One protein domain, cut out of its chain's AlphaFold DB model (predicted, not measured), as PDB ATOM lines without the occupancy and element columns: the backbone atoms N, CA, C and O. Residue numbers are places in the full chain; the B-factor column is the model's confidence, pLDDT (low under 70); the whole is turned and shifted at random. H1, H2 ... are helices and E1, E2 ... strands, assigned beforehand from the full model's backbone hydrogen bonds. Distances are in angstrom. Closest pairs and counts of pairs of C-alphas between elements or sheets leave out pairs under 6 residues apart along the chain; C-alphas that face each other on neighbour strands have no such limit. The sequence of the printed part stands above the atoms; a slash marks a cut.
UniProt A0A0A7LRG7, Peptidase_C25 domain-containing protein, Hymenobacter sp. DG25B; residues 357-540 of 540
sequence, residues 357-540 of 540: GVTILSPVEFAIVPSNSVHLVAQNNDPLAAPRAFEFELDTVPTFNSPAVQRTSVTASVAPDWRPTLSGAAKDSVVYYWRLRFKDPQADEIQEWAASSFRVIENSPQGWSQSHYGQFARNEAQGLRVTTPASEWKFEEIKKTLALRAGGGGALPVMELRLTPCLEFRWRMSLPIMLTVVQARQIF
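This is residues 357 to 540 of the 540 residues of the protein "Peptidase_C25 domain-containing protein" of Hymenobacter sp. DG25B (UniProt A0A0A7LRG7). With little regular structure, the model is a head with a long arm: the strongly twisted sheet E2, E7, E6, E4, E5 with the pair E1 and E3 over part of it, then hairpins E8-E9 and E10-E11 end to end. Residues 520 to 540 stick out as a tail. The 184 printed residues hold E1 to E7, H1, then E8 to E11, mostly strand, with 65 in named elements; the five-stranded sheet is mixed. The whole is loose, radius of gyration of the C-alphas 23.3 A, spanning 81 by 47 by 38 A.

E1 is residues 358 to 362, from C-alpha 358 at (121.327, 87.497, 149.479); E2 367 to 369; E3 376 to 380; E4 388 to 395, 23.3 A; E5 406 to 412; E6 431 to 438, 24.3 A; E7 450 to 456; H1 469 to 472; E8 480 to 482; E9 489 to 491; E10 494 to 499; E11 510 to 515, ending with C-alpha 515 at (108.647, 75.107, 108.353).

E1 and E3 are antiparallel, N 359 to O 379 2.8 A; Val 358 and Ala 450 are the closest C-alphas of E1 and E7, 6.6 A. E2 and E7 are parallel, N 369 to O 455 2.8 A. Antiparallel are E7 and E6, N 434 to O 452 2.8 A, E6 and E4, N 393 to O 435 2.9 A, and hairpin E4-E5, N 390 to O 410 2.8 A. H1 only grazes this sheet with residues 469 to 471; too short for an O i to N i+4 pair, it has one O i to N i+3 pair, within range. Hairpin E8-E9 has N 481 to O 490 at 2.8 A. E9 runs on into E10 at 15 degrees; hairpin E10-E11 has N 496 to O 513 at 3.0 A.

The C-alphas of Ala 386 and Gly 504, the two farthest apart, are 81.2 A apart. The printed part has no cut; links E5 to E6, E6 to E7 and E7 to H1 are long. Residues 423 to 428, 443 to 444, 483 to 487 and 496 to 540 have pLDDT under 70.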
ATOM      1  N   GLY A 357     124.539  83.958 150.805       79.75
ATOM      2  CA  GLY A 357     124.145  84.926 149.778       79.75
ATOM      3  C   GLY A 357     123.065  85.899 150.244       79.75
ATOM      4  O   GLY A 357     122.860  86.113 151.441       79.75
ATOM      5  N   VAL A 358     122.369  86.485 149.271       86.94
ATOM      6  CA  VAL A 358     121.327  87.497 149.479       86.94
ATOM      7  C   VAL A 358     120.053  87.144 148.720       86.94
ATOM      8  O   VAL A 358     120.107  86.728 147.565       86.94
ATOM      9  N   THR A 359     118.904  87.347 149.356       88.50
ATOM     10  CA  THR A 359     117.574  87.137 148.771       88.50
ATOM     11  C   THR A 359     116.883  88.479 148.551       88.50
ATOM     12  O   THR A 359     116.822  89.306 149.457       88.50
ATOM     13  N   ILE A 360     116.345  88.713 147.354       91.69
ATOM     14  CA  ILE A 360     115.580  89.930 147.050       91.69
ATOM     15  C   ILE A 360     114.193  89.856 147.696       91.69
ATOM     16  O   ILE A 360     113.482  88.872 147.513       91.69
ATOM     17  N   LEU A 361     113.795  90.917 148.406       93.44
ATOM     18  CA  LEU A 361     112.477  91.022 149.035       93.44
ATOM     19  C   LEU A 361     111.549  91.989 148.297       93.44
ATOM     20  O   LEU A 361     110.373  91.694 148.109       93.44
ATOM     21  N   SER A 362     112.055  93.153 147.886       94.25
ATOM     22  CA  SER A 362     111.236  94.183 147.247       94.25
ATOM     23  C   SER A 362     112.063  95.083 146.327       94.25
ATOM     24  O   SER A 362     113.147  95.495 146.726       94.25
ATOM     25  N   PRO A 363     111.542  95.473 145.154       94.50
ATOM     26  CA  PRO A 363     110.396  94.872 144.479       94.50
ATOM     27  C   PRO A 363     110.692  93.424 144.065       94.50
ATOM     28  O   PRO A 363     111.807  93.103 143.637       94.50
ATOM     29  N   VAL A 364     109.686  92.554 144.189       91.50
ATOM     30  CA  VAL A 364     109.763  91.183 143.664       91.50
ATOM     31  C   VAL A 364     109.893  91.201 142.141       91.50
ATOM     32  O   VAL A 364     109.558  92.192 141.489       91.50
ATOM     33  N   GLU A 365     110.387  90.103 141.579       93.12
ATOM     34  CA  GLU A 365     110.627  90.000 140.143       93.12
ATOM     35  C   GLU A 365     109.340  90.259 139.335       93.12
ATOM     36  O   GLU A 365     108.286  89.677 139.600       93.12
ATOM     37  N   PHE A 366     109.453  91.156 138.352       93.88
ATOM     38  CA  PHE A 366     108.393  91.644 137.459       93.88
ATOM     39  C   PHE A 366     107.287  92.480 138.126       93.88
ATOM     40  O   PHE A 366     106.212  92.650 137.546       93.88
ATOM     41  N   ALA A 367     107.518  93.040 139.314       93.88
ATOM     42  CA  ALA A 367     106.529  93.883 139.985       93.88
ATOM     43  C   ALA A 367     106.198  95.180 139.211       93.88
ATOM     44  O   ALA A 367     107.057  95.774 138.556       93.88
ATOM     45  N   ILE A 368     104.961  95.666 139.350       93.56
ATOM     46  CA  ILE A 368     104.548  97.030 138.988       93.56
ATOM     47  C   ILE A 368     104.666  97.920 140.228       93.56
ATOM     48  O   ILE A 368     104.023  97.662 141.246       93.56
ATOM     49  N   VAL A 369     105.463  98.984 140.132       92.19
ATOM     50  CA  VAL A 369     105.663  99.977 141.194       92.19
ATOM     51  C   VAL A 369     104.898 101.260 140.834       92.19
ATOM     52  O   VAL A 369     105.148 101.836 139.772       92.19
ATOM     53  N   PRO A 370     103.989 101.748 141.702       89.00
ATOM     54  CA  PRO A 370     103.050 102.817 141.355       89.00
ATOM     55  C   PRO A 370     103.612 104.240 141.496       89.00
ATOM     56  O   PRO A 370     102.892 105.213 141.281       89.00
ATOM     57  N   SER A 371     104.874 104.380 141.910       86.25
ATOM     58  CA  SER A 371     105.515 105.677 142.133       86.25
ATOM     59  C   SER A 371     106.997 105.643 141.766       86.25
ATOM     60  O   SER A 371     107.626 104.587 141.776       86.25
ATOM     61  N   ASN A 372     107.569 106.822 141.525       83.31
ATOM     62  CA  ASN A 372     109.002 106.988 141.264       83.31
ATOM     63  C   ASN A 372     109.882 106.863 142.528       83.31
ATOM     64  O   ASN A 372     111.107 106.903 142.428       83.31
ATOM     65  N   SER A 373     109.274 106.704 143.710       87.62
ATOM     66  CA  SER A 373     109.965 106.461 144.979       87.62
ATOM     67  C   SER A 373     110.031 104.957 145.237       87.62
ATOM     68  O   SER A 373     109.143 104.376 145.864       87.62
ATOM     69  N   VAL A 374     111.061 104.302 144.696       91.12
ATOM     70  CA  VAL A 374     111.263 102.859 144.875       91.12
ATOM     71  C   VAL A 374     112.143 102.575 146.091       91.12
ATOM     72  O   VAL A 374     113.123 103.272 146.358       91.12
ATOM     73  N   HIS A 375     111.798 101.520 146.828       94.88
ATOM     74  CA  HIS A 375     112.588 101.004 147.941       94.88
ATOM     75  C   HIS A 375     113.060  99.594 147.596       94.88
ATOM     76  O   HIS A 375     112.261  98.657 147.553       94.88
ATOM     77  N   LEU A 376     114.352  99.479 147.293       97.12
ATOM     78  CA  LEU A 376     115.017  98.216 147.007       97.12
ATOM     79  C   LEU A 376     115.442  97.596 148.337       97.12
ATOM     80  O   LEU A 376     116.200  98.213 149.080       97.12
ATOM     81  N   VAL A 377     114.939  96.407 148.645       96.81
ATOM     82  CA  VAL A 377     115.167  95.706 149.910       96.81
ATOM     83  C   VAL A 377     115.543  94.266 149.614       96.81
ATOM     84  O   VAL A 377     114.880  93.577 148.831       96.81
ATOM     85  N   ALA A 378     116.587  93.799 150.279       94.44
ATOM     86  CA  ALA A 378     117.005  92.412 150.254       94.44
ATOM     87  C   ALA A 378     117.303  91.917 151.672       94.44
ATOM     88  O   ALA A 378     117.286  92.684 152.633       94.44
ATOM     89  N   GLN A 379     117.568  90.624 151.788       91.69
ATOM     90  CA  GLN A 379     117.907  89.950 153.026       91.69
ATOM     91  C   GLN A 379     119.221  89.190 152.862       91.69
ATOM     92  O   GLN A 379     119.403  88.463 151.891       91.69
ATOM     93  N   ASN A 380     120.121  89.331 153.828       89.38
ATOM     94  CA  ASN A 380     121.239  88.423 154.027       89.38
ATOM     95  C   ASN A 380     120.714  87.089 154.575       89.38
ATOM     96  O   ASN A 380     120.005  87.066 155.585       89.38
ATOM     97  N   ASN A 381     121.067  85.988 153.917       83.56
ATOM     98  CA  ASN A 381     120.590  84.657 154.285       83.56
ATOM     99  C   ASN A 381     121.232  84.108 155.575       83.56
ATOM    100  O   ASN A 381     120.750  83.100 156.092       83.56
ATOM    101  N   ASP A 382     122.277  84.754 156.115       79.31
ATOM    102  CA  ASP A 382     122.790  84.497 157.469       79.31
ATOM    103  C   ASP A 382     122.167  85.494 158.477       79.31
ATOM    104  O   ASP A 382     122.581  86.659 158.539       79.31
ATOM    105  N   PRO A 383     121.184  85.068 159.300       74.69
ATOM    106  CA  PRO A 383     120.490  85.948 160.240       74.69
ATOM    107  C   PRO A 383     121.365  86.400 161.420       74.69
ATOM    108  O   PRO A 383     120.981  87.322 162.138       74.69
ATOM    109  N   LEU A 384     122.521  85.761 161.639       80.81
ATOM    110  CA  LEU A 384     123.476  86.093 162.700       80.81
ATOM    111  C   LEU A 384     124.716  86.817 162.155       80.81
ATOM    112  O   LEU A 384     125.706  86.979 162.873       80.81
ATOM    113  N   ALA A 385     124.684  87.252 160.894       78.69
ATOM    114  CA  ALA A 385     125.805  87.937 160.274       78.69
ATOM    115  C   ALA A 385     126.116  89.282 160.947       78.69
ATOM    116  O   ALA A 385     125.234  90.099 161.233       78.69
ATOM    117  N   ALA A 386     127.412  89.550 161.122       86.19
ATOM    118  CA  ALA A 386     127.898  90.889 161.427       86.19
ATOM    119  C   ALA A 386     127.576  91.864 160.271       86.19
ATOM    120  O   ALA A 386     127.378  91.420 159.136       86.19
ATOM    121  N   PRO A 387     127.547  93.188 160.519       91.62
ATOM    122  CA  PRO A 387     127.362  94.173 159.458       91.62
ATOM    123  C   PRO A 387     128.404  94.034 158.341       91.62
ATOM    124  O   PRO A 387     129.606  93.997 158.605       91.62
ATOM    125  N   ARG A 388     127.944  93.982 157.089       91.69
ATOM    126  CA  ARG A 388     128.770  93.835 155.881       91.69
ATOM    127  C   ARG A 388     128.319  94.777 154.780       91.69
ATOM    128  O   ARG A 388     127.183  95.244 154.786       91.69
ATOM    129  N   ALA A 389     129.226  95.055 153.847       94.69
ATOM    130  CA  ALA A 389     128.956  95.887 152.684       94.69
ATOM    131  C   ALA A 389     128.340  95.069 151.538       94.69
ATOM    132  O   ALA A 389     128.837  93.999 151.179       94.69
ATOM    133  N   PHE A 390     127.293  95.619 150.935       95.56
ATOM    134  CA  PHE A 390     126.586  95.088 149.776       95.56
ATOM    135  C   PHE A 390     126.711  96.070 148.622       95.56
ATOM    136  O   PHE A 390     126.481  97.266 148.807       95.56
ATOM    137  N   GLU A 391     127.050  95.573 147.439       96.56
ATOM    138  CA  GLU A 391     127.020  96.355 146.205       96.56
ATOM    139  C   GLU A 391     125.623  96.274 145.605       96.56
ATOM    140  O   GLU A 391     125.095  95.179 145.429       96.56
ATOM    141  N   PHE A 392     125.046  97.425 145.272       97.56
ATOM    142  CA  PHE A 392     123.793  97.529 144.534       97.56
ATOM    143  C   PHE A 392     124.041  98.182 143.182       97.56
ATOM    144  O   PHE A 392     124.789  99.160 143.088       97.56
ATOM    145  N   GLU A 393     123.340  97.702 142.162       97.56
ATOM    146  CA  GLU A 393     123.243  98.371 140.871       97.56
ATOM    147  C   GLU A 393     121.791  98.481 140.411       97.56
ATOM    148  O   GLU A 393     120.986  97.580 140.643       97.56
ATOM    149  N   LEU A 394     121.472  99.582 139.735       96.50
ATOM    150  CA  LEU A 394     120.185  99.836 139.094       96.50
ATOM    151  C   LEU A 394     120.435 100.383 137.687       96.50
ATOM    152  O   LEU A 394     121.231 101.303 137.510       96.50
ATOM    153  N   ASP A 395     119.731  99.847 136.698       94.69
ATOM    154  CA  ASP A 395     119.809 100.292 135.310       94.69
ATOM    155  C   ASP A 395     118.464 100.080 134.582       94.69
ATOM    156  O   ASP A 395     117.561  99.412 135.076       94.69
ATOM    157  N   THR A 396     118.313 100.647 133.390       91.50
ATOM    158  CA  THR A 396     117.202 100.406 132.454       91.50
ATOM    159  C   THR A 396     117.528  99.323 131.421       91.50
ATOM    160  O   THR A 396     116.637  98.844 130.721       91.50
ATOM    161  N   VAL A 397     118.791  98.881 131.346       90.56
ATOM    162  CA  VAL A 397     119.220  97.737 130.528       90.56
ATOM    163  C   VAL A 397     119.678  96.572 131.417       90.56
ATOM    164  O   VAL A 397     120.352  96.796 132.421       90.56
ATOM    165  N   PRO A 398     119.377  95.312 131.053       90.12
ATOM    166  CA  PRO A 398     119.706  94.141 131.877       90.12
ATOM    167  C   PRO A 398     121.217  93.862 131.990       90.12
ATOM    168  O   PRO A 398     121.631  93.033 132.795       90.12
ATOM    169  N   THR A 399     122.040  94.530 131.178       91.62
ATOM    170  CA  THR A 399     123.505  94.414 131.150       91.62
ATOM    171  C   THR A 399     124.223  95.374 132.103       91.62
ATOM    172  O   THR A 399     125.439  95.259 132.239       91.62
ATOM    173  N   PHE A 400     123.507  96.292 132.767       94.44
ATOM    174  CA  PHE A 400     124.065  97.242 133.747       94.44
ATOM    175  C   PHE A 400     125.236  98.095 133.217       94.44
ATOM    176  O   PHE A 400     126.204  98.397 133.923       94.44
ATOM    177  N   ASN A 401     125.173  98.453 131.936       93.62
ATOM    178  CA  ASN A 401     126.203  99.207 131.225       93.62
ATOM    179  C   ASN A 401     125.648 100.439 130.495       93.62
ATOM    180  O   ASN A 401     126.328 100.971 129.615       93.62
ATOM    181  N   SER A 402     124.433 100.895 130.822       90.56
ATOM    182  CA  SER A 402     123.941 102.149 130.253       90.56
ATOM    183  C   SER A 402     124.699 103.351 130.835       90.56
ATOM    184  O   SER A 402     125.251 103.272 131.936       90.56
ATOM    185  N   PRO A 403     124.676 104.512 130.156       88.50
ATOM    186  CA  PRO A 403     125.200 105.759 130.718       88.50
ATOM    187  C   PRO A 403     124.490 106.221 132.004       88.50
ATOM    188  O   PRO A 403     125.005 107.095 132.693       88.50
ATOM    189  N   ALA A 404     123.310 105.670 132.310       88.56
ATOM    190  CA  ALA A 404     122.475 106.038 133.452       88.56
ATOM    191  C   ALA A 404     122.515 105.004 134.594       88.56
ATOM    192  O   ALA A 404     121.726 105.110 135.535       88.56
ATOM    193  N   VAL A 405     123.406 104.006 134.524       95.25
ATOM    194  CA  VAL A 405     123.570 103.012 135.590       95.25
ATOM    195  C   VAL A 405     123.918 103.690 136.918       95.25
ATOM    196  O   VAL A 405     124.831 104.512 137.007       95.25
ATOM    197  N   GLN A 406     123.200 103.318 137.970       95.81
ATOM    198  CA  GLN A 406     123.456 103.772 139.330       95.81
ATOM    199  C   GLN A 406     124.101 102.647 140.125       95.81
ATOM    200  O   GLN A 406     123.690 101.493 140.017       95.81
ATOM    201  N   ARG A 407     125.103 102.993 140.934       97.00
ATOM    202  CA  ARG A 407     125.821 102.058 141.802       97.00
ATOM    203  C   ARG A 407     125.916 102.636 143.202       97.00
ATOM    204  O   ARG A 407     126.186 103.826 143.353       97.00
ATOM    205  N   THR A 408     125.736 101.803 144.216       96.94
ATOM    206  CA  THR A 408     125.977 102.190 145.609       96.94
ATOM    207  C   THR A 408     126.513 101.017 146.420       96.94
ATOM    208  O   THR A 408     126.446  99.864 145.992       96.94
ATOM    209  N   SER A 409     127.047 101.320 147.600       96.31
ATOM    210  CA  SER A 409     127.452 100.334 148.594       96.31
ATOM    211  C   SER A 409     126.708 100.621 149.894       96.31
ATOM    212  O   SER A 409     126.816 101.722 150.429       96.31
ATOM    213  N   VAL A 410     125.978  99.637 150.411       96.19
ATOM    214  CA  VAL A 410     125.199  99.755 151.656       96.19
ATOM    215  C   VAL A 410     125.772  98.800 152.688       96.19
ATOM    216  O   VAL A 410     126.040  97.649 152.361       96.19
ATOM    217  N   THR A 411     125.954  99.255 153.926       96.19
ATOM    218  CA  THR A 411     126.378  98.385 155.031       96.19
ATOM    219  C   THR A 411     125.177  98.012 155.886       96.19
ATOM    220  O   THR A 411     124.530  98.890 156.448       96.19
ATOM    221  N   ALA A 412     124.897  96.717 156.016       93.62
ATOM    222  CA  ALA A 412     123.811  96.194 156.845       93.62
ATOM    223  C   ALA A 412     124.182  94.824 157.431       93.62
ATOM    224  O   ALA A 412     125.108  94.174 156.955       93.62
ATOM    225  N   SER A 413     123.476  94.373 158.468       90.31
ATOM    226  CA  SER A 413     123.599  92.994 158.966       90.31
ATOM    227  C   SER A 413     122.666  92.055 158.198       90.31
ATOM    228  O   SER A 413     123.122  91.217 157.422       90.31
ATOM    229  N   VAL A 414     121.355  92.238 158.383       88.88
ATOM    230  CA  VAL A 414     120.317  91.321 157.882       88.88
ATOM    231  C   VAL A 414     119.552  91.886 156.690       88.88
ATOM    232  O   VAL A 414     119.271  91.139 155.765       88.88
ATOM    233  N   ALA A 415     119.220  93.179 156.677       93.88
ATOM    234  CA  ALA A 415     118.347  93.765 155.657       93.88
ATOM    235  C   ALA A 415     119.004  94.981 154.982       93.88
ATOM    236  O   ALA A 415     118.774  96.108 155.420       93.88
ATOM    237  N   PRO A 416     119.866  94.786 153.967       95.69
ATOM    238  CA  PRO A 416     120.375  95.897 153.173       95.69
ATOM    239  C   PRO A 416     119.265  96.512 152.314       95.69
ATOM    240  O   PRO A 416     118.507  95.800 151.646       95.69
ATOM    241  N   ASP A 417     119.207  97.841 152.295       96.75
ATOM    242  CA  ASP A 417     118.210  98.583 151.536       96.75
ATOM    243  C   ASP A 417     118.779  99.813 150.813       96.75
ATOM    244  O   ASP A 417     119.765 100.417 151.232       96.75
ATOM    245  N   TRP A 418     118.149 100.187 149.699       97.19
ATOM    246  CA  TRP A 418     118.533 101.343 148.895       97.19
ATOM    247  C   TRP A 418     117.310 102.047 148.293       97.19
ATOM    248  O   TRP A 418     116.380 101.414 147.793       97.19
ATOM    249  N   ARG A 419     117.323 103.385 148.318       95.88
ATOM    250  CA  ARG A 419     116.305 104.262 147.716       95.88
ATOM    251  C   ARG A 419     116.929 105.093 146.586       95.88
ATOM    252  O   ARG A 419     117.392 106.204 146.847       95.88
ATOM    253  N   PRO A 420     117.025 104.551 145.360       93.25
ATOM    254  CA  PRO A 420     117.584 105.269 144.220       93.25
ATOM    255  C   PRO A 420     116.642 106.363 143.710       93.25
ATOM    256  O   PRO A 420     115.419 106.228 143.755       93.25
ATOM    257  N   THR A 421     117.219 107.414 143.131       89.19
ATOM    258  CA  THR A 421     116.464 108.419 142.374       89.19
ATOM    259  C   THR A 421     116.351 107.958 140.927       89.19
ATOM    260  O   THR A 421     117.347 107.932 140.211       89.19
ATOM    261  N   LEU A 422     115.157 107.583 140.467       86.44
ATOM    262  CA  LEU A 422     114.973 107.007 139.131       86.44
ATOM    263  C   LEU A 422     115.161 108.046 138.009       86.44
ATOM    264  O   LEU A 422     114.386 108.993 137.868       86.44
ATOM    265  N   SER A 423     116.187 107.857 137.175       66.81
ATOM    266  CA  SER A 423     116.446 108.670 135.980       66.81
ATOM    267  C   SER A 423     115.586 108.192 134.806       66.81
ATOM    268  O   SER A 423     115.685 107.034 134.411       66.81
ATOM    269  N   GLY A 424     114.775 109.077 134.216       61.44
ATOM    270  CA  GLY A 424     113.858 108.727 133.118       61.44
ATOM    271  C   GLY A 424     112.380 108.643 133.512       61.44
ATOM    272  O   GLY A 424     111.557 108.354 132.649       61.44
ATOM    273  N   ALA A 425     112.039 108.985 134.760       54.25
ATOM    274  CA  ALA A 425     110.674 109.087 135.299       54.25
ATOM    275  C   ALA A 425     109.689 109.949 134.474       54.25
ATOM    276  O   ALA A 425     108.486 109.871 134.680       54.25
ATOM    277  N   ALA A 426     110.179 110.765 133.532       52.19
ATOM    278  CA  ALA A 426     109.349 111.547 132.612       52.19
ATOM    279  C   ALA A 426     108.753 110.721 131.450       52.19
ATOM    280  O   ALA A 426     107.887 111.216 130.729       52.19
ATOM    281  N   LYS A 427     109.223 109.485 131.229       61.09
ATOM    282  CA  LYS A 427     108.593 108.526 130.315       61.09
ATOM    283  C   LYS A 427     107.754 107.575 131.158       61.09
ATOM    284  O   LYS A 427     108.299 106.866 132.000       61.09
ATOM    285  N   ASP A 428     106.446 107.569 130.938       67.25
ATOM    286  CA  ASP A 428     105.564 106.580 131.556       67.25
ATOM    287  C   ASP A 428     106.038 105.155 131.191       67.25
ATOM    288  O   ASP A 428     106.544 104.919 130.088       67.25
ATOM    289  N   SER A 429     105.865 104.200 132.110       82.00
ATOM    290  CA  SER A 429     106.014 102.762 131.861       82.00
ATOM    291  C   SER A 429     107.435 102.191 131.666       82.00
ATOM    292  O   SER A 429     107.589 101.159 131.007       82.00
ATOM    293  N   VAL A 430     108.474 102.786 132.261       88.69
ATOM    294  CA  VAL A 430     109.872 102.304 132.145       88.69
ATOM    295  C   VAL A 430     110.130 101.049 132.996       88.69
ATOM    296  O   VAL A 430     109.704 100.961 134.148       88.69
ATOM    297  N   VAL A 431     110.865 100.084 132.429       92.06
ATOM    298  CA  VAL A 431     111.377  98.900 133.142       92.06
ATOM    299  C   VAL A 431     112.767  99.194 133.693       92.06
ATOM    300  O   VAL A 431     113.648  99.643 132.960       92.06
ATOM    301  N   TYR A 432     112.962  98.885 134.968       94.06
ATOM    302  CA  TYR A 432     114.239  98.957 135.659       94.06
ATOM    303  C   TYR A 432     114.687  97.555 136.063       94.06
ATOM    304  O   TYR A 432     113.887  96.725 136.492       94.06
ATOM    305  N   TYR A 433     115.983  97.310 135.942       95.50
ATOM    306  CA  TYR A 433     116.681  96.132 136.432       95.50
ATOM    307  C   TYR A 433     117.532  96.561 137.607       95.50
ATOM    308  O   TYR A 433     118.219  97.579 137.541       95.50
ATOM    309  N   TRP A 434     117.521  95.775 138.668       96.50
ATOM    310  CA  TRP A 434     118.396  95.996 139.799       96.50
ATOM    311  C   TRP A 434     119.006  94.688 140.261       96.50
ATOM    312  O   TRP A 434     118.464  93.603 140.042       96.50
ATOM    313  N   ARG A 435     120.180  94.791 140.865       96.50
ATOM    314  CA  ARG A 435     120.898  93.642 141.390       96.50
ATOM    315  C   ARG A 435     121.689  94.012 142.624       96.50
ATOM    316  O   ARG A 435     122.102  95.162 142.767       96.50
ATOM    317  N   LEU A 436     121.910  93.028 143.487       96.00
ATOM    318  CA  LEU A 436     122.794  93.161 144.632       96.00
ATOM    319  C   LEU A 436     123.648  91.913 144.866       96.00
ATOM    320  O   LEU A 436     123.287  90.810 144.452       96.00
ATOM    321  N   ARG A 437     124.763  92.095 145.570       93.81
ATOM    322  CA  ARG A 437     125.615  91.023 146.101       93.81
ATOM    323  C   ARG A 437     126.431  91.531 147.286       93.81
ATOM    324  O   ARG A 437     126.490  92.738 147.527       93.81
ATOM    325  N   PHE A 438     127.108  90.635 147.996       92.62
ATOM    326  CA  PHE A 438     128.175  91.048 148.908       92.62
ATOM    327  C   PHE A 438     129.290  91.753 148.136       92.62
ATOM    328  O   PHE A 438     129.689  91.292 147.069       92.62
ATOM    329  N   LYS A 439     129.809  92.848 148.695       91.56
ATOM    330  CA  LYS A 439     130.979  93.539 148.144       91.56
ATOM    331  C   LYS A 439     132.227  92.657 148.197       91.56
ATOM    332  O   LYS A 439     132.940  92.533 147.210       91.56
ATOM    333  N   ASP A 440     132.417  91.999 149.339       87.62
ATOM    334  CA  ASP A 440     133.533  91.096 149.617       87.62
ATOM    335  C   ASP A 440     132.970  89.729 150.058       87.62
ATOM    336  O   ASP A 440     132.847  89.492 151.265       87.62
ATOM    337  N   PRO A 441     132.523  88.862 149.125       83.44
ATOM    338  CA  PRO A 441     131.963  87.551 149.460       83.44
ATOM    339  C   PRO A 441     133.033  86.617 150.045       83.44
ATOM    340  O   PRO A 441     134.190  86.631 149.621       83.44
ATOM    341  N   GLN A 442     132.646  85.792 151.018       79.00
ATOM    342  CA  GLN A 442     133.506  84.747 151.575       79.00
ATOM    343  C   GLN A 442     133.495  83.490 150.691       79.00
ATOM    344  O   GLN A 442     132.678  83.354 149.782       79.00
ATOM    345  N   ALA A 443     134.437  82.571 150.927       66.12
ATOM    346  CA  ALA A 443     134.626  81.385 150.088       66.12
ATOM    347  C   ALA A 443     133.414  80.429 150.076       66.12
ATOM    348  O   ALA A 443     133.232  79.692 149.112       66.12
ATOM    349  N   ASP A 444     132.601  80.441 151.132       63.09
ATOM    350  CA  ASP A 444     131.390  79.635 151.302       63.09
ATOM    351  C   ASP A 444     130.108  80.326 150.799       63.09
ATOM    352  O   ASP A 444     129.036  79.716 150.804       63.09
ATOM    353  N   GLU A 445     130.206  81.565 150.304       72.00
ATOM    354  CA  GLU A 445     129.066  82.387 149.891       72.00
ATOM    355  C   GLU A 445     128.892  82.479 148.375       72.00
ATOM    356  O   GLU A 445     129.843  82.400 147.594       72.00
ATOM    357  N   ILE A 446     127.652  82.728 147.945       73.12
ATOM    358  CA  ILE A 446     127.359  83.039 146.546       73.12
ATOM    359  C   ILE A 446     127.990  84.380 146.164       73.12
ATOM    360  O   ILE A 446     127.686  85.424 146.741       73.12
ATOM    361  N   GLN A 447     128.834  84.339 145.132       79.88
ATOM    362  CA  GLN A 447     129.466  85.520 144.534       79.88
ATOM    363  C   GLN A 447     128.620  86.151 143.415       79.88
ATOM    364  O   GLN A 447     128.911  87.258 142.950       79.88
ATOM    365  N   GLU A 448     127.595  85.434 142.951       85.00
ATOM    366  CA  GLU A 448     126.702  85.868 141.882       85.00
ATOM    367  C   GLU A 448     125.772  87.002 142.330       85.00
ATOM    368  O   GLU A 448     125.485  87.198 143.510       85.00
ATOM    369  N   TRP A 449     125.290  87.759 141.349       91.69
ATOM    370  CA  TRP A 449     124.323  88.822 141.571       91.69
ATOM    371  C   TRP A 449     122.923  88.242 141.771       91.69
ATOM    372  O   TRP A 449     122.378  87.627 140.854       91.69
ATOM    373  N   ALA A 450     122.289  88.536 142.905       91.69
ATOM    374  CA  ALA A 450     120.842  88.415 143.006       91.69
ATOM    375  C   ALA A 450     120.223  89.568 142.212       91.69
ATOM    376  O   ALA A 450     120.556  90.728 142.460       91.69
ATOM    377  N   ALA A 451     119.360  89.274 141.240       93.44
ATOM    378  CA  ALA A 451     118.837  90.282 140.323       93.44
ATOM    379  C   ALA A 451     117.317  90.210 140.186       93.44
ATOM    380  O   ALA A 451     116.750  89.138 140.000       93.44
ATOM    381  N   SER A 452     116.675  91.372 140.172       95.31
ATOM    382  CA  SER A 452     115.239  91.538 139.958       95.31
ATOM    383  C   SER A 452     114.985  92.689 138.977       95.31
ATOM    384  O   SER A 452     115.878  93.460 138.622       95.31
ATOM    385  N   SER A 453     113.767  92.787 138.482       95.38
ATOM    386  CA  SER A 453     113.281  93.795 137.565       95.38
ATOM    387  C   SER A 453     111.879  94.214 137.967       95.38
ATOM    388  O   SER A 453     111.079  93.413 138.442       95.38
ATOM    389  N   PHE A 454     111.565  95.480 137.754       94.81
ATOM    390  CA  PHE A 454     110.247  96.030 138.024       94.81
ATOM    391  C   PHE A 454     109.924  97.107 136.998       94.81
ATOM    392  O   PHE A 454     110.810  97.686 136.367       94.81
ATOM    393  N   ARG A 455     108.637  97.380 136.825       92.81
ATOM    394  CA  ARG A 455     108.148  98.424 135.933       92.81
ATOM    395  C   ARG A 455     107.523  99.534 136.751       92.81
ATOM    396  O   ARG A 455     106.698  99.265 137.619       92.81
ATOM    397  N   VAL A 456     107.888 100.774 136.460       90.69
ATOM    398  CA  VAL A 456     107.270 101.938 137.096       90.69
ATOM    399  C   VAL A 456     106.137 102.436 136.215       90.69
ATOM    400  O   VAL A 456     106.361 102.777 135.054       90.69
ATOM    401  N   ILE A 457     104.923 102.451 136.761       89.12
ATOM    402  CA  ILE A 457     103.730 103.002 136.112       89.12
ATOM    403  C   ILE A 457     103.045 103.888 137.148       89.12
ATOM    404  O   ILE A 457     102.483 103.385 138.123       89.12
ATOM    405  N   GLU A 458     103.132 105.200 136.973       85.00
ATOM    406  CA  GLU A 458     102.640 106.154 137.966       85.00
ATOM    407  C   GLU A 458     101.117 106.041 138.136       85.00
ATOM    408  O   GLU A 458     100.380 105.909 137.160       85.00
ATOM    409  N   ASN A 459     100.638 106.070 139.384       85.06
ATOM    410  CA  ASN A 459      99.214 105.938 139.732       85.06
ATOM    411  C   ASN A 459      98.548 104.624 139.268       85.06
ATOM    412  O   ASN A 459      97.324 104.557 139.135       85.06
ATOM    413  N   SER A 460      99.330 103.566 139.036       87.00
ATOM    414  CA  SER A 460      98.800 102.230 138.742       87.00
ATOM    415  C   SER A 460      98.509 101.415 140.012       87.00
ATOM    416  O   SER A 460      99.058 101.692 141.079       87.00
ATOM    417  N   PRO A 461      97.666 100.373 139.935       87.81
ATOM    418  CA  PRO A 461      97.643  99.328 140.950       87.81
ATOM    419  C   PRO A 461      98.970  98.555 140.988       87.81
ATOM    420  O   PRO A 461      99.607  98.333 139.959       87.81
ATOM    421  N   GLN A 462      99.343  98.074 142.174       87.06
ATOM    422  CA  GLN A 462     100.393  97.061 142.324       87.06
ATOM    423  C   GLN A 462     100.024  95.808 141.519       87.06
ATOM    424  O   GLN A 462      98.849  95.453 141.402       87.06
ATOM    425  N   GLY A 463     101.023  95.114 140.986       89.12
ATOM    426  CA  GLY A 463     100.780  93.933 140.171       89.12
ATOM    427  C   GLY A 463     102.049  93.373 139.557       89.12
ATOM    428  O   GLY A 463     103.150  93.626 140.038       89.12
ATOM    429  N   TRP A 464     101.874  92.618 138.480       92.81
ATOM    430  CA  TRP A 464     102.941  91.938 137.759       92.81
ATOM    431  C   TRP A 464     102.921  92.360 136.287       92.81
ATOM    432  O   TRP A 464     101.853  92.419 135.673       92.81
ATOM    433  N   SER A 465     104.082  92.677 135.711       90.00
ATOM    434  CA  SER A 465     104.218  93.048 134.302       90.00
ATOM    435  C   SER A 465     105.588  92.688 133.736       90.00
ATOM    436  O   SER A 465     106.627  93.070 134.275       90.00
ATOM    437  N   GLN A 466     105.572  92.045 132.567       90.69
ATOM    438  CA  GLN A 466     106.725  91.943 131.678       90.69
ATOM    439  C   GLN A 466     106.473  92.760 130.409       90.69
ATOM    440  O   GLN A 466     105.454  92.580 129.741       90.69
ATOM    441  N   SER A 467     107.391  93.661 130.061       86.06
ATOM    442  CA  SER A 467     107.243  94.532 128.885       86.06
ATOM    443  C   SER A 467     108.553  94.886 128.179       86.06
ATOM    444  O   SER A 467     108.542  95.690 127.251       86.06
ATOM    445  N   HIS A 468     109.681  94.315 128.600       88.12
ATOM    446  CA  HIS A 468     110.997  94.577 128.016       88.12
ATOM    447  C   HIS A 468     111.716  93.263 127.681       88.12
ATOM    448  O   HIS A 468     111.594  92.295 128.432       88.12
ATOM    449  N   TYR A 469     112.508  93.222 126.597       84.50
ATOM    450  CA  TYR A 469     113.192  91.993 126.146       84.50
ATOM    451  C   TYR A 469     113.999  91.307 127.253       84.50
ATOM    452  O   TYR A 469     114.005  90.085 127.338       84.50
ATOM    453  N   GLY A 470     114.657  92.088 128.116       86.94
ATOM    454  CA  GLY A 470     115.449  91.572 129.234       86.94
ATOM    455  C   GLY A 470     114.630  90.799 130.270       86.94
ATOM    456  O   GLY A 470     115.156  89.869 130.868       86.94
ATOM    457  N   GLN A 471     113.348  91.137 130.450       89.06
ATOM    458  CA  GLN A 471     112.429  90.380 131.303       89.06
ATOM    459  C   GLN A 471     112.002  89.085 130.612       89.06
ATOM    460  O   GLN A 471     112.060  88.021 131.215       89.06
ATOM    461  N   PHE A 472     111.653  89.151 129.325       86.38
ATOM    462  CA  PHE A 472     111.262  87.959 128.567       86.38
ATOM    463  C   PHE A 472     112.407  86.955 128.389       86.38
ATOM    464  O   PHE A 472     112.161  85.756 128.356       86.38
ATOM    465  N   ALA A 473     113.656  87.423 128.320       82.31
ATOM    466  CA  ALA A 473     114.844  86.570 128.257       82.31
ATOM    467  C   ALA A 473     115.052  85.713 129.520       82.31
ATOM    468  O   ALA A 473     115.836  84.771 129.484       82.31
ATOM    469  N   ARG A 474     114.369  86.036 130.628       82.44
ATOM    470  CA  ARG A 474     114.377  85.248 131.868       82.44
ATOM    471  C   ARG A 474     113.293  84.166 131.902       82.44
ATOM    472  O   ARG A 474     113.242  83.406 132.863       82.44
ATOM    473  N   ASN A 475     112.429  84.092 130.889       82.25
ATOM    474  CA  ASN A 475     111.404  83.057 130.801       82.25
ATOM    475  C   ASN A 475     112.005  81.763 130.237       82.25
ATOM    476  O   ASN A 475     112.806  81.801 129.302       82.25
ATOM    477  N   GLU A 476     111.553  80.610 130.734       77.69
ATOM    478  CA  GLU A 476     111.746  79.353 130.013       77.69
ATOM    479  C   GLU A 476     110.935  79.394 128.715       77.69
ATOM    480  O   GLU A 476     109.718  79.590 128.723       77.69
ATOM    481  N   ALA A 477     111.618  79.227 127.587       71.50
ATOM    482  CA  ALA A 477     110.995  79.188 126.276       71.50
ATOM    483  C   ALA A 477     111.223  77.817 125.637       71.50
ATOM    484  O   ALA A 477     112.341  77.310 125.605       71.50
ATOM    485  N   GLN A 478     110.157  77.230 125.095       74.69
ATOM    486  CA  GLN A 478     110.211  75.980 124.345       74.69
ATOM    487  C   GLN A 478     109.719  76.237 122.918       74.69
ATOM    488  O   GLN A 478     108.563  76.605 122.712       74.69
ATOM    489  N   GLY A 479     110.599  76.082 121.923       70.62
ATOM    490  CA  GLY A 479     110.271  76.303 120.506       70.62
ATOM    491  C   GLY A 479     110.040  77.769 120.112       70.62
ATOM    492  O   GLY A 479     109.568  78.042 119.007       70.62
ATOM    493  N   LEU A 480     110.374  78.714 120.994       77.31
ATOM    494  CA  LEU A 480     110.255  80.160 120.814       77.31
ATOM    495  C   LEU A 480     111.542  80.836 121.287       77.31
ATOM    496  O   LEU A 480     112.150  80.417 122.266       77.31
ATOM    497  N   ARG A 481     111.925  81.927 120.629       74.44
ATOM    498  CA  ARG A 481     113.015  82.809 121.050       74.44
ATOM    499  C   ARG A 481     112.610  84.270 120.912       74.44
ATOM    500  O   ARG A 481     111.913  84.636 119.967       74.44
ATOM    501  N   VAL A 482     113.089  85.110 121.822       74.25
ATOM    502  CA  VAL A 482     112.931  86.568 121.750       74.25
ATOM    503  C   VAL A 482     114.175  87.164 121.107       74.25
ATOM    504  O   VAL A 482     115.292  86.881 121.536       74.25
ATOM    505  N   THR A 483     114.011  87.980 120.069       68.25
ATOM    506  CA  THR A 483     115.136  88.679 119.442       68.25
ATOM    507  C   THR A 483     115.524  89.914 120.249       68.25
ATOM    508  O   THR A 483     114.687  90.721 120.659       68.25
ATOM    509  N   THR A 484     116.824  90.092 120.463       64.06
ATOM    510  CA  THR A 484     117.390  91.292 121.085       64.06
ATOM    511  C   THR A 484     117.937  92.228 120.000       64.06
ATOM    512  O   THR A 484     118.491  91.745 119.010       64.06
ATOM    513  N   PRO A 485     117.782  93.563 120.118       60.50
ATOM    514  CA  PRO A 485     117.001  94.324 121.106       60.50
ATOM    515  C   PRO A 485     115.527  94.550 120.697       60.50
ATOM    516  O   PRO A 485     114.776  95.187 121.430       60.50
ATOM    517  N   ALA A 486     115.108  94.051 119.529       62.38
ATOM    518  CA  ALA A 486     113.816  94.370 118.912       62.38
ATOM    519  C   ALA A 486     112.582  93.769 119.621       62.38
ATOM    520  O   ALA A 486     111.461  94.144 119.298       62.38
ATOM    521  N   SER A 487     112.766  92.877 120.605       68.69
ATOM    522  CA  SER A 487     111.687  92.211 121.356       68.69
ATOM    523  C   SER A 487     110.712  91.410 120.475       68.69
ATOM    524  O   SER A 487     109.554  91.225 120.848       68.69
ATOM    525  N   GLU A 488     111.151  90.923 119.307       75.25
ATOM    526  CA  GLU A 488     110.292  90.113 118.437       75.25
ATOM    527  C   GLU A 488     110.321  88.651 118.878       75.25
ATOM    528  O   GLU A 488     111.386  88.047 119.015       75.25
ATOM    529  N   TRP A 489     109.147  88.052 119.032       76.00
ATOM    530  CA  TRP A 489     109.018  86.617 119.258       76.00
ATOM    531  C   TRP A 489     109.136  85.869 117.929       76.00
ATOM    532  O   TRP A 489     108.389  86.138 116.988       76.00
ATOM    533  N   LYS A 490     110.070  84.920 117.849       75.12
ATOM    534  CA  LYS A 490     110.261  84.039 116.691       75.12
ATOM    535  C   LYS A 490     110.161  82.592 117.132       75.12
ATOM    536  O   LYS A 490     110.813  82.199 118.092       75.12
ATOM    537  N   PHE A 491     109.386  81.794 116.408       76.00
ATOM    538  CA  PHE A 491     109.449  80.347 116.557       76.00
ATOM    539  C   PHE A 491     110.799  79.826 116.068       76.00
ATOM    540  O   PHE A 491     111.406  80.390 115.148       76.00
ATOM    541  N   GLU A 492     111.274  78.755 116.690       73.44
ATOM    542  CA  GLU A 492     112.419  78.020 116.169       73.44
ATOM    543  C   GLU A 492     112.039  77.311 114.864       73.44
ATOM    544  O   GLU A 492     110.915  76.834 114.688       73.44
ATOM    545  N   GLU A 493     112.973  77.288 113.912       71.62
ATOM    546  CA  GLU A 493     112.754  76.666 112.607       71.62
ATOM    547  C   GLU A 493     112.636  75.148 112.793       71.62
ATOM    548  O   GLU A 493     113.581  74.486 113.227       71.62
ATOM    549  N   ILE A 494     111.479  74.581 112.443       70.31
ATOM    550  CA  ILE A 494     111.306  73.131 112.469       70.31
ATOM    551  C   ILE A 494     111.877  72.584 111.166       70.31
ATOM    552  O   ILE A 494     111.307  72.769 110.086       70.31
ATOM    553  N   LYS A 495     113.002  71.883 111.281       70.94
ATOM    554  CA  LYS A 495     113.635  71.174 110.171       70.94
ATOM    555  C   LYS A 495     113.183  69.725 110.175       70.94
ATOM    556  O   LYS A 495     113.482  68.976 111.104       70.94
ATOM    557  N   LYS A 496     112.472  69.310 109.126       69.81
ATOM    558  CA  LYS A 496     112.177  67.893 108.892       69.81
ATOM    559  C   LYS A 496     112.931  67.401 107.672       69.81
ATOM    560  O   LYS A 496     112.795  67.936 106.575       69.81
ATOM    561  N   THR A 497     113.705  66.344 107.883       63.91
ATOM    562  CA  THR A 497     114.370  65.628 106.799       63.91
ATOM    563  C   THR A 497     113.370  64.658 106.189       63.91
ATOM    564  O   THR A 497     112.866  63.772 106.882       63.91
ATOM    565  N   LEU A 498     113.065  64.834 104.906       63.31
ATOM    566  CA  LEU A 498     112.223  63.910 104.157       63.31
ATOM    567  C   LEU A 498     113.126  63.012 103.311       63.31
ATOM    568  O   LEU A 498     113.854  63.488 102.440       63.31
ATOM    569  N   ALA A 499     113.074  61.707 103.577       59.19
ATOM    570  CA  ALA A 499     113.722  60.696 102.754       59.19
ATOM    571  C   ALA A 499     112.707  60.163 101.738       59.19
ATOM    572  O   ALA A 499     111.797  59.406 102.081       59.19
ATOM    573  N   LEU A 500     112.850  60.575 100.480       57.03
ATOM    574  CA  LEU A 500     112.044  60.065  99.375       57.03
ATOM    575  C   LEU A 500     112.673  58.782  98.837       57.03
ATOM    576  O   LEU A 500     113.795  58.791  98.334       57.03
ATOM    577  N   ARG A 501     111.940  57.668  98.924       57.00
ATOM    578  CA  ARG A 501     112.345  56.392  98.329       57.00
ATOM    579  C   ARG A 501     111.628  56.222  96.991       57.00
ATOM    580  O   ARG A 501     110.484  55.779  96.955       57.00
ATOM    581  N   ALA A 502     112.289  56.597  95.900       59.12
ATOM    582  CA  ALA A 502     111.821  56.258  94.559       59.12
ATOM    583  C   ALA A 502     112.138  54.779  94.266       59.12
ATOM    584  O   ALA A 502     113.225  54.290  94.581       59.12
ATOM    585  N   GLY A 503     111.176  54.045  93.706       53.34
ATOM    586  CA  GLY A 503     111.360  52.651  93.303       53.34
ATOM    587  C   GLY A 503     112.265  52.550  92.073       53.34
ATOM    588  O   GLY A 503     111.776  52.605  90.953       53.34
ATOM    589  N   GLY A 504     113.576  52.422  92.287       53.28
ATOM    590  CA  GLY A 504     114.584  52.232  91.238       53.28
ATOM    591  C   GLY A 504     115.936  52.799  91.672       53.28
ATOM    592  O   GLY A 504     116.042  53.985  91.950       53.28
ATOM    593  N   GLY A 505     116.945  51.933  91.809       51.75
ATOM    594  CA  GLY A 505     118.203  52.206  92.512       51.75
ATOM    595  C   GLY A 505     119.003  53.427  92.032       51.75
ATOM    596  O   GLY A 505     119.337  53.550  90.860       51.75
ATOM    597  N   GLY A 506     119.371  54.273  92.995       52.72
ATOM    598  CA  GLY A 506     120.274  55.422  92.878       52.72
ATOM    599  C   GLY A 506     120.102  56.326  94.103       52.72
ATOM    600  O   GLY A 506     119.000  56.388  94.635       52.72
ATOM    601  N   ALA A 507     121.182  56.935  94.608       57.12
ATOM    602  CA  ALA A 507     121.256  57.614  95.913       57.12
ATOM    603  C   ALA A 507     120.021  58.469  96.277       57.12
ATOM    604  O   ALA A 507     119.507  59.220  95.450       57.12
ATOM    605  N   LEU A 508     119.577  58.363  97.539       56.47
ATOM    606  CA  LEU A 508     118.419  59.086  98.075       56.47
ATOM    607  C   LEU A 508     118.652  60.606  97.988       56.47
ATOM    608  O   LEU A 508     119.558  61.101  98.664       56.47
ATOM    609  N   PRO A 509     117.847  61.376  97.235       55.84
ATOM    610  CA  PRO A 509     117.851  62.821  97.384       55.84
ATOM    611  C   PRO A 509     117.276  63.159  98.764       55.84
ATOM    612  O   PRO A 509     116.131  62.831  99.082       55.84
ATOM    613  N   VAL A 510     118.094  63.788  99.604       54.34
ATOM    614  CA  VAL A 510     117.661  64.318 100.897       54.34
ATOM    615  C   VAL A 510     117.097  65.711 100.654       54.34
ATOM    616  O   VAL A 510     117.821  66.601 100.211       54.34
ATOM    617  N   MET A 511     115.808  65.904 100.930       53.94
ATOM    618  CA  MET A 511     115.171  67.218 100.859       53.94
ATOM    619  C   MET A 511     114.934  67.736 102.284       53.94
ATOM    620  O   MET A 511     114.349  67.042 103.120       53.94
ATOM    621  N   GLU A 512     115.420  68.946 102.577       51.19
ATOM    622  CA  GLU A 512     115.223  69.616 103.869       51.19
ATOM    623  C   GLU A 512     113.940  70.457 103.790       51.19
ATOM    624  O   GLU A 512     113.884  71.452 103.067       51.19
ATOM    625  N   LEU A 513     112.891  70.053 104.510       52.97
ATOM    626  CA  LEU A 513     111.680  70.856 104.649       52.97
ATOM    627  C   LEU A 513     111.867  71.822 105.824       52.97
ATOM    628  O   LEU A 513     112.036  71.388 106.968       52.97
ATOM    629  N   ARG A 514     111.820  73.123 105.534       54.62
ATOM    630  CA  ARG A 514     111.871  74.201 106.527       54.62
ATOM    631  C   ARG A 514     110.468  74.742 106.746       54.62
ATOM    632  O   ARG A 514     109.858  75.271 105.819       54.62
ATOM    633  N   LEU A 515     109.946  74.574 107.955       55.47
ATOM    634  CA  LEU A 515     108.647  75.107 108.353       55.47
ATOM    635  C   LEU A 515     108.871  76.245 109.347       55.47
ATOM    636  O   LEU A 515     109.428  76.026 110.423       55.47
ATOM    637  N   THR A 516     108.406  77.441 108.989       56.69
ATOM    638  CA  THR A 516     108.345  78.594 109.893       56.69
ATOM    639  C   THR A 516     106.908  78.711 110.404       56.69
ATOM    640  O   THR A 516     106.026  79.064 109.619       56.69
ATOM    641  N   PRO A 517     106.622  78.386 111.676       58.72
ATOM    642  CA  PRO A 517     105.288  78.583 112.235       58.72
ATOM    643  C   PRO A 517     104.928  80.078 112.250       58.72
ATOM    644  O   PRO A 517     105.761  80.912 112.613       58.72
ATOM    645  N   CYS A 518     103.696  80.430 111.870       49.00
ATOM    646  CA  CYS A 518     103.176  81.798 111.978       49.00
ATOM    647  C   CYS A 518     102.458  81.998 113.321       49.00
ATOM    648  O   CYS A 518     101.761  81.102 113.797       49.00
ATOM    649  N   LEU A 519     102.602  83.185 113.916       43.22
ATOM    650  CA  LEU A 519     101.863  83.574 115.119       43.22
ATOM    651  C   LEU A 519     100.393  83.861 114.764       43.22
ATOM    652  O   LEU A 519     100.100  84.843 114.086       43.22
ATOM    653  N   GLU A 520      99.466  83.043 115.261       35.06
ATOM    654  CA  GLU A 520      98.027  83.332 115.255       35.06
ATOM    655  C   GLU A 520      97.538  83.356 116.713       35.06
ATOM    656  O   GLU A 520      97.468  82.325 117.380       35.06
ATOM    657  N   PHE A 521      97.233  84.543 117.246       33.84
ATOM    658  CA  PHE A 521      96.644  84.666 118.581       33.84
ATOM    659  C   PHE A 521      95.144  84.356 118.510       33.84
ATOM    660  O   PHE A 521      94.356  85.191 118.068       33.84
ATOM    661  N   ARG A 522      94.726  83.176 118.982       27.42
ATOM    662  CA  ARG A 522      93.314  82.876 119.271       27.42
ATOM    663  C   ARG A 522      93.113  82.794 120.777       27.42
ATOM    664  O   ARG A 522      93.614  81.881 121.423       27.42
ATOM    665  N   TRP A 523      92.362  83.742 121.329       34.06
ATOM    666  CA  TRP A 523      92.045  83.781 122.754       34.06
ATOM    667  C   TRP A 523      90.669  83.164 123.021       34.06
ATOM    668  O   TRP A 523      89.682  83.519 122.378       34.06
ATOM    669  N   ARG A 524      90.595  82.268 124.011       28.05
ATOM    670  CA  ARG A 524      89.350  81.839 124.661       28.05
ATOM    671  C   ARG A 524      89.478  82.202 126.140       28.05
ATOM    672  O   ARG A 524      90.345  81.669 126.820       28.05
ATOM    673  N   MET A 525      88.663  83.144 126.612       29.94
ATOM    674  CA  MET A 525      88.646  83.553 128.019       29.94
ATOM    675  C   MET A 525      87.762  82.610 128.840       29.94
ATOM    676  O   MET A 525      86.591  82.414 128.521       29.94
ATOM    677  N   SER A 526      88.312  82.088 129.930       33.81
ATOM    678  CA  SER A 526      87.570  81.491 131.037       33.81
ATOM    679  C   SER A 526      87.992  82.214 132.318       33.81
ATOM    680  O   SER A 526      89.061  81.925 132.842       33.81
ATOM    681  N   LEU A 527      87.129  83.134 132.778       32.31
ATOM    682  CA  LEU A 527      87.200  84.012 133.968       32.31
ATOM    683  C   LEU A 527      87.734  85.449 133.746       32.31
ATOM    684  O   LEU A 527      88.650  85.656 132.950       32.31
ATOM    685  N   PRO A 528      87.153  86.459 134.437       34.16
ATOM    686  CA  PRO A 528      87.464  87.864 134.216       34.16
ATOM    687  C   PRO A 528      88.691  88.279 135.038       34.16
ATOM    688  O   PRO A 528      88.582  88.649 136.202       34.16
ATOM    689  N   ILE A 529      89.867  88.248 134.417       31.05
ATOM    690  CA  ILE A 529      91.019  89.047 134.850       31.05
ATOM    691  C   ILE A 529      91.129  90.193 133.846       31.05
ATOM    692  O   ILE A 529      91.210  89.961 132.639       31.05
ATOM    693  N   MET A 530      91.068  91.435 134.330       28.98
ATOM    694  CA  MET A 530      91.173  92.622 133.482       28.98
ATOM    695  C   MET A 530      92.634  92.770 133.035       28.98
ATOM    696  O   MET A 530      93.480  93.272 133.769       28.98
ATOM    697  N   LEU A 531      92.940  92.255 131.844       28.39
ATOM    698  CA  LEU A 531      94.249  92.361 131.207       28.39
ATOM    699  C   LEU A 531      94.221  93.565 130.252       28.39
ATOM    700  O   LEU A 531      93.625  93.491 129.178       28.39
ATOM    701  N   THR A 532      94.839  94.684 130.628       31.28
ATOM    702  CA  THR A 532      94.966  95.846 129.733       31.28
ATOM    703  C   THR A 532      96.258  95.724 128.932       31.28
ATOM    704  O   THR A 532      97.349  95.937 129.457       31.28
ATOM    705  N   VAL A 533      96.145  95.383 127.648       30.89
ATOM    706  CA  VAL A 533      97.269  95.371 126.699       30.89
ATOM    707  C   VAL A 533      97.191  96.634 125.847       30.89
ATOM    708  O   VAL A 533      96.290  96.771 125.021       30.89
ATOM    709  N   VAL A 534      98.131  97.563 126.029       28.33
ATOM    710  CA  VAL A 534      98.277  98.740 125.158       28.33
ATOM    711  C   VAL A 534      99.345  98.432 124.114       28.33
ATOM    712  O   VAL A 534     100.539  98.506 124.395       28.33
ATOM    713  N   GLN A 535      98.924  98.069 122.903       27.62
ATOM    714  CA  GLN A 535      99.808  97.998 121.743       27.62
ATOM    715  C   GLN A 535      99.704  99.326 120.981       27.62
ATOM    716  O   GLN A 535      98.738  99.566 120.259       27.62
ATOM    717  N   ALA A 536     100.687 100.210 121.152       26.70
ATOM    718  CA  ALA A 536     100.782 101.428 120.355       26.70
ATOM    719  C   ALA A 536     101.239 101.067 118.930       26.70
ATOM    720  O   ALA A 536     102.406 100.756 118.701       26.70
ATOM    721  N   ARG A 537     100.320 101.095 117.959       26.52
ATOM    722  CA  ARG A 537     100.684 101.158 116.537       26.52
ATOM    723  C   ARG A 537     101.162 102.579 116.234       26.52
ATOM    724  O   ARG A 537     100.341 103.486 116.147       26.52
ATOM    725  N   GLN A 538     102.465 102.766 116.042       24.81
ATOM    726  CA  GLN A 538     102.948 103.882 115.229       24.81
ATOM    727  C   GLN A 538     102.686 103.528 113.763       24.81
ATOM    728  O   GLN A 538     103.242 102.567 113.238       24.81
ATOM    729  N   ILE A 539     101.779 104.279 113.144       27.98
ATOM    730  CA  ILE A 539     101.579 104.308 111.697       27.98
ATOM    731  C   ILE A 539     102.537 105.372 111.156       27.98
ATOM    732  O   ILE A 539     102.485 106.513 111.617       27.98
ATOM    733  N   PHE A 540     103.372 104.997 110.192       29.36
ATOM    734  CA  PHE A 540     103.772 105.881 109.099       29.36
ATOM    735  C   PHE A 540     103.329 105.233 107.796       29.36
ATOM    736  O   PHE A 540     103.510 103.996 107.679       29.36
TER     737      PHE A 540